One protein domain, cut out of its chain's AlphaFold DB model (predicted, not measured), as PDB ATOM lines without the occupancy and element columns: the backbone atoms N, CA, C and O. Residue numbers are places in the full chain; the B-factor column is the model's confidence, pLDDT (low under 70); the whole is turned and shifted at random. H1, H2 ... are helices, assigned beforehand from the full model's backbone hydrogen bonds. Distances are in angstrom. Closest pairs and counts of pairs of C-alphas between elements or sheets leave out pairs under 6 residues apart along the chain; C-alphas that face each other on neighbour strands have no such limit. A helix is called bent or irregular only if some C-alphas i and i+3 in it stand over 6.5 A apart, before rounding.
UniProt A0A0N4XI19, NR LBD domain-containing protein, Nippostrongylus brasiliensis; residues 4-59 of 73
ATOM      1  N   GLU A   4      24.287  38.404 -27.507       93.00
ATOM      2  CA  GLU A   4      24.953  37.268 -26.858       93.00
ATOM      3  C   GLU A   4      25.726  36.383 -27.847       93.00
ATOM      4  O   GLU A   4      26.872  36.029 -27.589       93.00
ATOM      5  N   ALA A   5      25.149  36.097 -29.018       94.25
ATOM      6  CA  ALA A   5      25.798  35.266 -30.035       94.25
ATOM      7  C   ALA A   5      27.039  35.949 -30.639       94.25
ATOM      8  O   ALA A   5      27.994  35.288 -31.042       94.25
ATOM      9  N   VAL A   6      27.035  37.285 -30.703       94.75
ATOM     10  CA  VAL A   6      28.199  38.060 -31.152       94.75
ATOM     11  C   VAL A   6      29.307  37.997 -30.103       94.75
ATOM     12  O   VAL A   6      30.461  37.751 -30.454       94.75
ATOM     13  N   LEU A   7      28.963  38.162 -28.823       92.75
ATOM     14  CA  LEU A   7      29.922  38.081 -27.717       92.75
ATOM     15  C   LEU A   7      30.568  36.697 -27.621       92.75
ATOM     16  O   LEU A   7      31.784  36.597 -27.468       92.75
ATOM     17  N   GLU A   8      29.775  35.637 -27.763       95.62
ATOM     18  CA  GLU A   8      30.273  34.262 -27.772       95.62
ATOM     19  C   GLU A   8      31.280  34.041 -28.906       95.62
ATOM     20  O   GLU A   8      32.381  33.534 -28.679       95.62
ATOM     21  N   ARG A   9      30.945  34.487 -30.123       96.69
ATOM     22  CA  ARG A   9      31.847  34.374 -31.271       96.69
ATOM     23  C   ARG A   9      33.166  35.115 -31.040       96.69
ATOM     24  O   ARG A   9      34.220  34.538 -31.292       96.69
ATOM     25  N   ILE A  10      33.118  36.350 -30.540       94.75
ATOM     26  CA  ILE A  10      34.323  37.144 -30.249       94.75
ATOM     27  C   ILE A  10      35.177  36.458 -29.176       94.75
ATOM     28  O   ILE A  10      36.399  36.398 -29.304       94.75
ATOM     29  N   SER A  11      34.548  35.903 -28.137       94.25
ATOM     30  CA  SER A  11      35.247  35.157 -27.085       94.25
ATOM     31  C   SER A  11      36.002  33.952 -27.654       94.25
ATOM     32  O   SER A  11      37.181  33.753 -27.349       94.25
ATOM     33  N   ASN A  12      35.357  33.195 -28.546       96.50
ATOM     34  CA  ASN A  12      35.965  32.041 -29.206       96.50
ATOM     35  C   ASN A  12      37.118  32.449 -30.138       96.50
ATOM     36  O   ASN A  12      38.178  31.825 -30.114       96.50
ATOM     37  N   GLU A  13      36.948  33.514 -30.927       97.00
ATOM     38  CA  GLU A  13      38.008  34.043 -31.796       97.00
ATOM     39  C   GLU A  13      39.225  34.508 -30.975       97.00
ATOM     40  O   GLU A  13      40.359  34.145 -31.296       97.00
ATOM     41  N   LEU A  14      39.004  35.221 -29.864       95.81
ATOM     42  CA  LEU A  14      40.072  35.619 -28.944       95.81
ATOM     43  C   LEU A  14      40.777  34.401 -28.336       95.81
ATOM     44  O   LEU A  14      42.008  34.359 -28.319       95.81
ATOM     45  N   HIS A  15      40.023  33.408 -27.859       96.19
ATOM     46  CA  HIS A  15      40.597  32.188 -27.292       96.19
ATOM     47  C   HIS A  15      41.512  31.475 -28.285       96.19
ATOM     48  O   HIS A  15      42.647  31.128 -27.940       96.19
ATOM     49  N   ASN A  16      41.038  31.307 -29.519       97.12
ATOM     50  CA  ASN A  16      41.792  30.640 -30.568       97.12
ATOM     51  C   ASN A  16      43.072  31.407 -30.903       97.12
ATOM     52  O   ASN A  16      44.144  30.808 -30.966       97.12
ATOM     53  N   HIS A  17      42.980  32.731 -31.031       97.00
ATOM     54  CA  HIS A  17      44.129  33.571 -31.340       97.00
ATOM     55  C   HIS A  17      45.222  33.479 -30.267       97.00
ATOM     56  O   HIS A  17      46.393  33.232 -30.558       97.00
ATOM     57  N   TYR A  18      44.850  33.626 -28.995       97.44
ATOM     58  CA  TYR A  18      45.827  33.538 -27.915       97.44
ATOM     59  C   TYR A  18      46.406  32.133 -27.751       97.44
ATOM     60  O   TYR A  18      47.603  31.992 -27.505       97.44
ATOM     61  N   THR A  19      45.581  31.096 -27.878       97.25
ATOM     62  CA  THR A  19      45.989  29.722 -27.555       97.25
ATOM     63  C   THR A  19      46.730  29.055 -28.706       97.25
ATOM     64  O   THR A  19      47.762  28.424 -28.474       97.25
ATOM     65  N   TYR A  20      46.240  29.196 -29.937       97.06
ATOM     66  CA  TYR A  20      46.772  28.472 -31.092       97.06
ATOM     67  C   TYR A  20      47.771  29.305 -31.889       97.06
ATOM     68  O   TYR A  20      48.861  28.806 -32.173       97.06
ATOM     69  N   ASP A  21      47.453  30.568 -32.182       97.38
ATOM     70  CA  ASP A  21      48.346  31.414 -32.981       97.38
ATOM     71  C   ASP A  21      49.540  31.880 -32.140       97.38
ATOM     72  O   ASP A  21      50.697  31.715 -32.529       97.38
ATOM     73  N   LEU A  22      49.261  32.432 -30.953       97.06
ATOM     74  CA  LEU A  22      50.285  33.014 -30.080       97.06
ATOM     75  C   LEU A  22      50.906  32.014 -29.097       97.06
ATOM     76  O   LEU A  22      51.936  32.321 -28.499       97.06
ATOM     77  N   LYS A  23      50.308  30.826 -28.917       96.81
ATOM     78  CA  LYS A  23      50.745  29.808 -27.939       96.81
ATOM     79  C   LYS A  23      50.848  30.349 -26.505       96.81
ATOM     80  O   LYS A  23      51.749  29.993 -25.748       96.81
ATOM     81  N   MET A  24      49.903  31.204 -26.120       95.00
ATOM     82  CA  MET A  24      49.816  31.866 -24.816       95.00
ATOM     83  C   MET A  24      48.546  31.441 -24.061       95.00
ATOM     84  O   MET A  24      47.615  32.233 -23.943       95.00
ATOM     85  N   PRO A  25      48.481  30.224 -23.495       86.25
ATOM     86  CA  PRO A  25      47.260  29.718 -22.856       86.25
ATOM     87  C   PRO A  25      46.826  30.518 -21.610       86.25
ATOM     88  O   PRO A  25      45.644  30.569 -21.288       86.25
ATOM     89  N   ASN A  26      47.751  31.210 -20.936       93.31
ATOM     90  CA  ASN A  26      47.478  31.999 -19.725       93.31
ATOM     91  C   ASN A  26      47.204  33.489 -20.030       93.31
ATOM     92  O   ASN A  26      47.773  34.382 -19.400       93.31
ATOM     93  N   TYR A  27      46.356  33.776 -21.022       95.44
ATOM     94  CA  TYR A  27      46.108  35.139 -21.524       95.44
ATOM     95  C   TYR A  27      45.034  35.930 -20.760       95.44
ATOM     96  O   TYR A  27      44.918  37.141 -20.953       95.44
ATOM     97  N   ALA A  28      44.259  35.286 -19.882       93.62
ATOM     98  CA  ALA A  28      43.117  35.910 -19.206       93.62
ATOM     99  C   ALA A  28      43.495  37.197 -18.448       93.62
ATOM    100  O   ALA A  28      42.833  38.222 -18.592       93.62
ATOM    101  N   ALA A  29      44.618  37.190 -17.718       95.12
ATOM    102  CA  ALA A  29      45.097  38.370 -16.994       95.12
ATOM    103  C   ALA A  29      45.445  39.548 -17.925       95.12
ATOM    104  O   ALA A  29      45.261  40.707 -17.559       95.12
ATOM    105  N   ARG A  30      45.929  39.267 -19.145       95.56
ATOM    106  CA  ARG A  30      46.167  40.302 -20.162       95.56
ATOM    107  C   ARG A  30      44.845  40.874 -20.662       95.56
ATOM    108  O   ARG A  30      44.735  42.089 -20.790       95.56
ATOM    109  N   LEU A  31      43.861  40.014 -20.929       94.31
ATOM    110  CA  LEU A  31      42.546  40.440 -21.404       94.31
ATOM    111  C   LEU A  31      41.846  41.354 -20.389       94.31
ATOM    112  O   LEU A  31      41.304  42.378 -20.788       94.31
ATOM    113  N   ILE A  32      41.945  41.044 -19.090       95.50
ATOM    114  CA  ILE A  32      41.421  41.901 -18.011       95.50
ATOM    115  C   ILE A  32      42.035  43.305 -18.086       95.50
ATOM    116  O   ILE A  32      41.301  44.285 -18.177       95.50
ATOM    117  N   LYS A  33      43.369  43.413 -18.158       97.25
ATOM    118  CA  LYS A  33      44.065  44.713 -18.253       97.25
ATOM    119  C   LYS A  33      43.680  45.510 -19.500       97.25
ATOM    120  O   LYS A  33      43.559  46.730 -19.445       97.25
ATOM    121  N   LEU A  34      43.513  44.836 -20.639       95.31
ATOM    122  CA  LEU A  34      43.068  45.488 -21.873       95.31
ATOM    123  C   LEU A  34      41.637  46.016 -21.735       95.31
ATOM    124  O   LEU A  34      41.359  47.127 -22.176       95.31
ATOM    125  N   MET A  35      40.754  45.259 -21.084       93.19
ATOM    126  CA  MET A  35      39.376  45.689 -20.858       93.19
ATOM    127  C   MET A  35      39.296  46.871 -19.880       93.19
ATOM    128  O   MET A  35      38.545  47.814 -20.111       93.19
ATOM    129  N   GLU A  36      40.130  46.885 -18.837       96.69
ATOM    130  CA  GLU A  36      40.274  48.035 -17.930       96.69
ATOM    131  C   GLU A  36      40.756  49.298 -18.662       96.69
ATOM    132  O   GLU A  36      40.264  50.402 -18.397       96.69
ATOM    133  N   LEU A  37      41.698  49.148 -19.601       96.56
ATOM    134  CA  LEU A  37      42.179  50.250 -20.435       96.56
ATOM    135  C   LEU A  37      41.062  50.805 -21.325       96.56
ATOM    136  O   LEU A  37      40.863  52.019 -21.341       96.56
ATOM    137  N   ILE A  38      40.315  49.929 -22.007       93.62
ATOM    138  CA  ILE A  38      39.166  50.317 -22.841       93.62
ATOM    139  C   ILE A  38      38.149  51.089 -21.997       93.62
ATOM    140  O   ILE A  38      37.819  52.223 -22.335       93.62
ATOM    141  N   GLY A  39      37.755  50.555 -20.836       93.56
ATOM    142  CA  GLY A  39      36.812  51.240 -19.951       93.56
ATOM    143  C   GLY A  39      37.330  52.588 -19.434       93.56
ATOM    144  O   GLY A  39      36.557  53.510 -19.180       93.56
ATOM    145  N   THR A  40      38.648  52.748 -19.284       96.12
ATOM    146  CA  THR A  40      39.253  54.044 -18.937       96.12
ATOM    147  C   THR A  40      39.151  55.042 -20.085       96.12
ATOM    148  O   THR A  40      38.799  56.196 -19.849       96.12
ATOM    149  N   MET A  41      39.413  54.611 -21.320       93.38
ATOM    150  CA  MET A  41      39.274  55.455 -22.509       93.38
ATOM    151  C   MET A  41      37.824  55.896 -22.723       93.38
ATOM    152  O   MET A  41      37.583  57.076 -22.968       93.38
ATOM    153  N   GLU A  42      36.859  54.990 -22.552       91.88
ATOM    154  CA  GLU A  42      35.427  55.303 -22.638       91.88
ATOM    155  C   GLU A  42      35.018  56.400 -21.645       91.88
ATOM    156  O   GLU A  42      34.320  57.343 -22.019       91.88
ATOM    157  N   ARG A  43      35.511  56.342 -20.399       92.19
ATOM    158  CA  ARG A  43      35.257  57.395 -19.397       92.19
ATOM    159  C   ARG A  43      35.825  58.748 -19.820       92.19
ATOM    160  O   ARG A  43      35.111  59.743 -19.762       92.19
ATOM    161  N   VAL A  44      37.077  58.779 -20.286       92.94
ATOM    162  CA  VAL A  44      37.726  60.016 -20.759       92.94
ATOM    163  C   VAL A  44      36.948  60.633 -21.920       92.94
ATOM    164  O   VAL A  44      36.730  61.844 -21.948       92.94
ATOM    165  N   LEU A  45      36.499  59.807 -22.863       87.81
ATOM    166  CA  LEU A  45      35.723  60.259 -24.014       87.81
ATOM    167  C   LEU A  45      34.352  60.800 -23.593       87.81
ATOM    168  O   LEU A  45      33.962  61.872 -24.057       87.81
ATOM    169  N   CYS A  46      33.662  60.130 -22.665       88.06
ATOM    170  CA  CYS A  46      32.405  60.631 -22.110       88.06
ATOM    171  C   CYS A  46      32.589  61.972 -21.376       88.06
ATOM    172  O   CYS A  46      31.777  62.885 -21.540       88.06
ATOM    173  N   ASP A  47      33.668  62.149 -20.614       91.00
ATOM    174  CA  ASP A  47      33.937  63.426 -19.943       91.00
ATOM    175  C   ASP A  47      34.277  64.543 -20.940       91.00
ATOM    176  O   ASP A  47      33.790  65.668 -20.800       91.00
ATOM    177  N   MET A  48      35.028  64.233 -22.001       88.44
ATOM    178  CA  MET A  48      35.291  65.180 -23.087       88.44
ATOM    179  C   MET A  48      33.993  65.609 -23.785       88.44
ATOM    180  O   MET A  48      33.819  66.789 -24.091       88.44
ATOM    181  N   GLN A  49      33.059  64.679 -23.990       85.38
ATOM    182  CA  GLN A  49      31.762  64.966 -24.597       85.38
ATOM    183  C   GLN A  49      30.934  65.941 -23.750       85.38
ATOM    184  O   GLN A  49      30.417  66.915 -24.298       85.38
ATOM    185  N   LYS A  50      30.884  65.755 -22.423       87.25
ATOM    186  CA  LYS A  50      30.220  66.702 -21.504       87.25
ATOM    187  C   LYS A  50      30.834  68.102 -21.593       87.25
ATOM    188  O   LYS A  50      30.114  69.096 -21.625       87.25
ATOM    189  N   MET A  51      32.162  68.193 -21.667       87.75
ATOM    190  CA  MET A  51      32.860  69.479 -21.786       87.75
ATOM    191  C   MET A  51      32.564  70.184 -23.115       87.75
ATOM    192  O   MET A  51      32.335  71.393 -23.127       87.75
ATOM    193  N   ILE A  52      32.535  69.439 -24.224       85.19
ATOM    194  CA  ILE A  52      32.171  69.973 -25.545       85.19
ATOM    195  C   ILE A  52      30.717  70.457 -25.547       85.19
ATOM    196  O   ILE A  52      30.430  71.525 -26.087       85.19
ATOM    197  N   GLU A  53      29.806  69.704 -24.929       85.06
ATOM    198  CA  GLU A  53      28.399  70.089 -24.811       85.06
ATOM    199  C   GLU A  53      28.233  71.397 -24.028       85.06
ATOM    200  O   GLU A  53      27.560  72.313 -24.503       85.06
ATOM    201  N   LEU A  54      28.916  71.542 -22.889       86.94
ATOM    202  CA  LEU A  54      28.927  72.791 -22.124       86.94
ATOM    203  C   LEU A  54      29.480  73.957 -22.949       86.94
ATOM    204  O   LEU A  54      28.858  75.015 -23.018       86.94
ATOM    205  N   ALA A  55      30.620  73.775 -23.612       85.69
ATOM    206  CA  ALA A  55      31.214  74.836 -24.418       85.69
ATOM    207  C   ALA A  55      30.328  75.259 -25.600       85.69
ATOM    208  O   ALA A  55      30.305  76.440 -25.947       85.69
ATOM    209  N   ARG A  56      29.555  74.322 -26.170       83.06
ATOM    210  CA  ARG A  56      28.519  74.619 -27.164       83.06
ATOM    211  C   ARG A  56      27.378  75.445 -26.564       83.06
ATOM    212  O   ARG A  56      26.943  76.391 -27.207       83.06
ATOM    213  N   ILE A  57      26.892  75.106 -25.364       85.50
ATOM    214  CA  ILE A  57      25.814  75.854 -24.684       85.50
ATOM    215  C   ILE A  57      26.227  77.308 -24.436       85.50
ATOM    216  O   ILE A  57      25.427  78.219 -24.634       85.50
ATOM    217  N   PHE A  58      27.473  77.523 -24.020       88.94
ATOM    218  CA  PHE A  58      28.004  78.853 -23.719       88.94
ATOM    219  C   PHE A  58      28.600  79.583 -24.934       88.94
ATOM    220  O   PHE A  58      29.162  80.660 -24.760       88.94
ATOM    221  N   ASP A  59      28.496  79.008 -26.139       84.44
ATOM    222  CA  ASP A  59      29.051  79.544 -27.394       84.44
ATOM    223  C   ASP A  59      30.525  79.988 -27.271       84.44
ATOM    224  O   ASP A  59      30.957  80.994 -27.831       84.44
TER     225      ASP A  59
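This is residues 4 to 59 of the 73 residues of the protein "NR LBD domain-containing protein" of Nippostrongylus brasiliensis (UniProt A0A0N4XI19). Two helices make a lopsided open V, with short H1 as one arm and much longer H2 as the other, joined at the corner by residues 22 to 27. H2 makes most of the length, and the far parts of both arms stick out, residues 4 to 13 and 32 to 59. The printed part has 56 residues, with H1 then H2 and no named strand: all helix. It is extended, with a radius of gyration of the C-alphas of 17.7 A and spans of 54 by 23 by 15 A.

Find C-alpha 4 at (24.953, 37.268, -26.858); from there H1, residues 4 to 21, runs 24.9 A to C-alpha 21 at (48.346, 31.414, -32.981). It is neither bent nor irregular, but only just: C-alphas 18 and 21 are 6.0 A apart. H2, residues 28 to 57, runs 43.9 A to C-alpha 57 at (25.814, 75.854, -24.684).

H1 and H2 are apart, with no C-alpha of one within 8 A of the other. In both, every O i to N i+4 pair is within hydrogen-bond range.

The two C-alphas farthest apart, those of Tyr 20 and Phe 58, are 54.3 A apart. The printed part has no cut, the link from H1 to H2 is short, and no printed residue is under 70 in pLDDT.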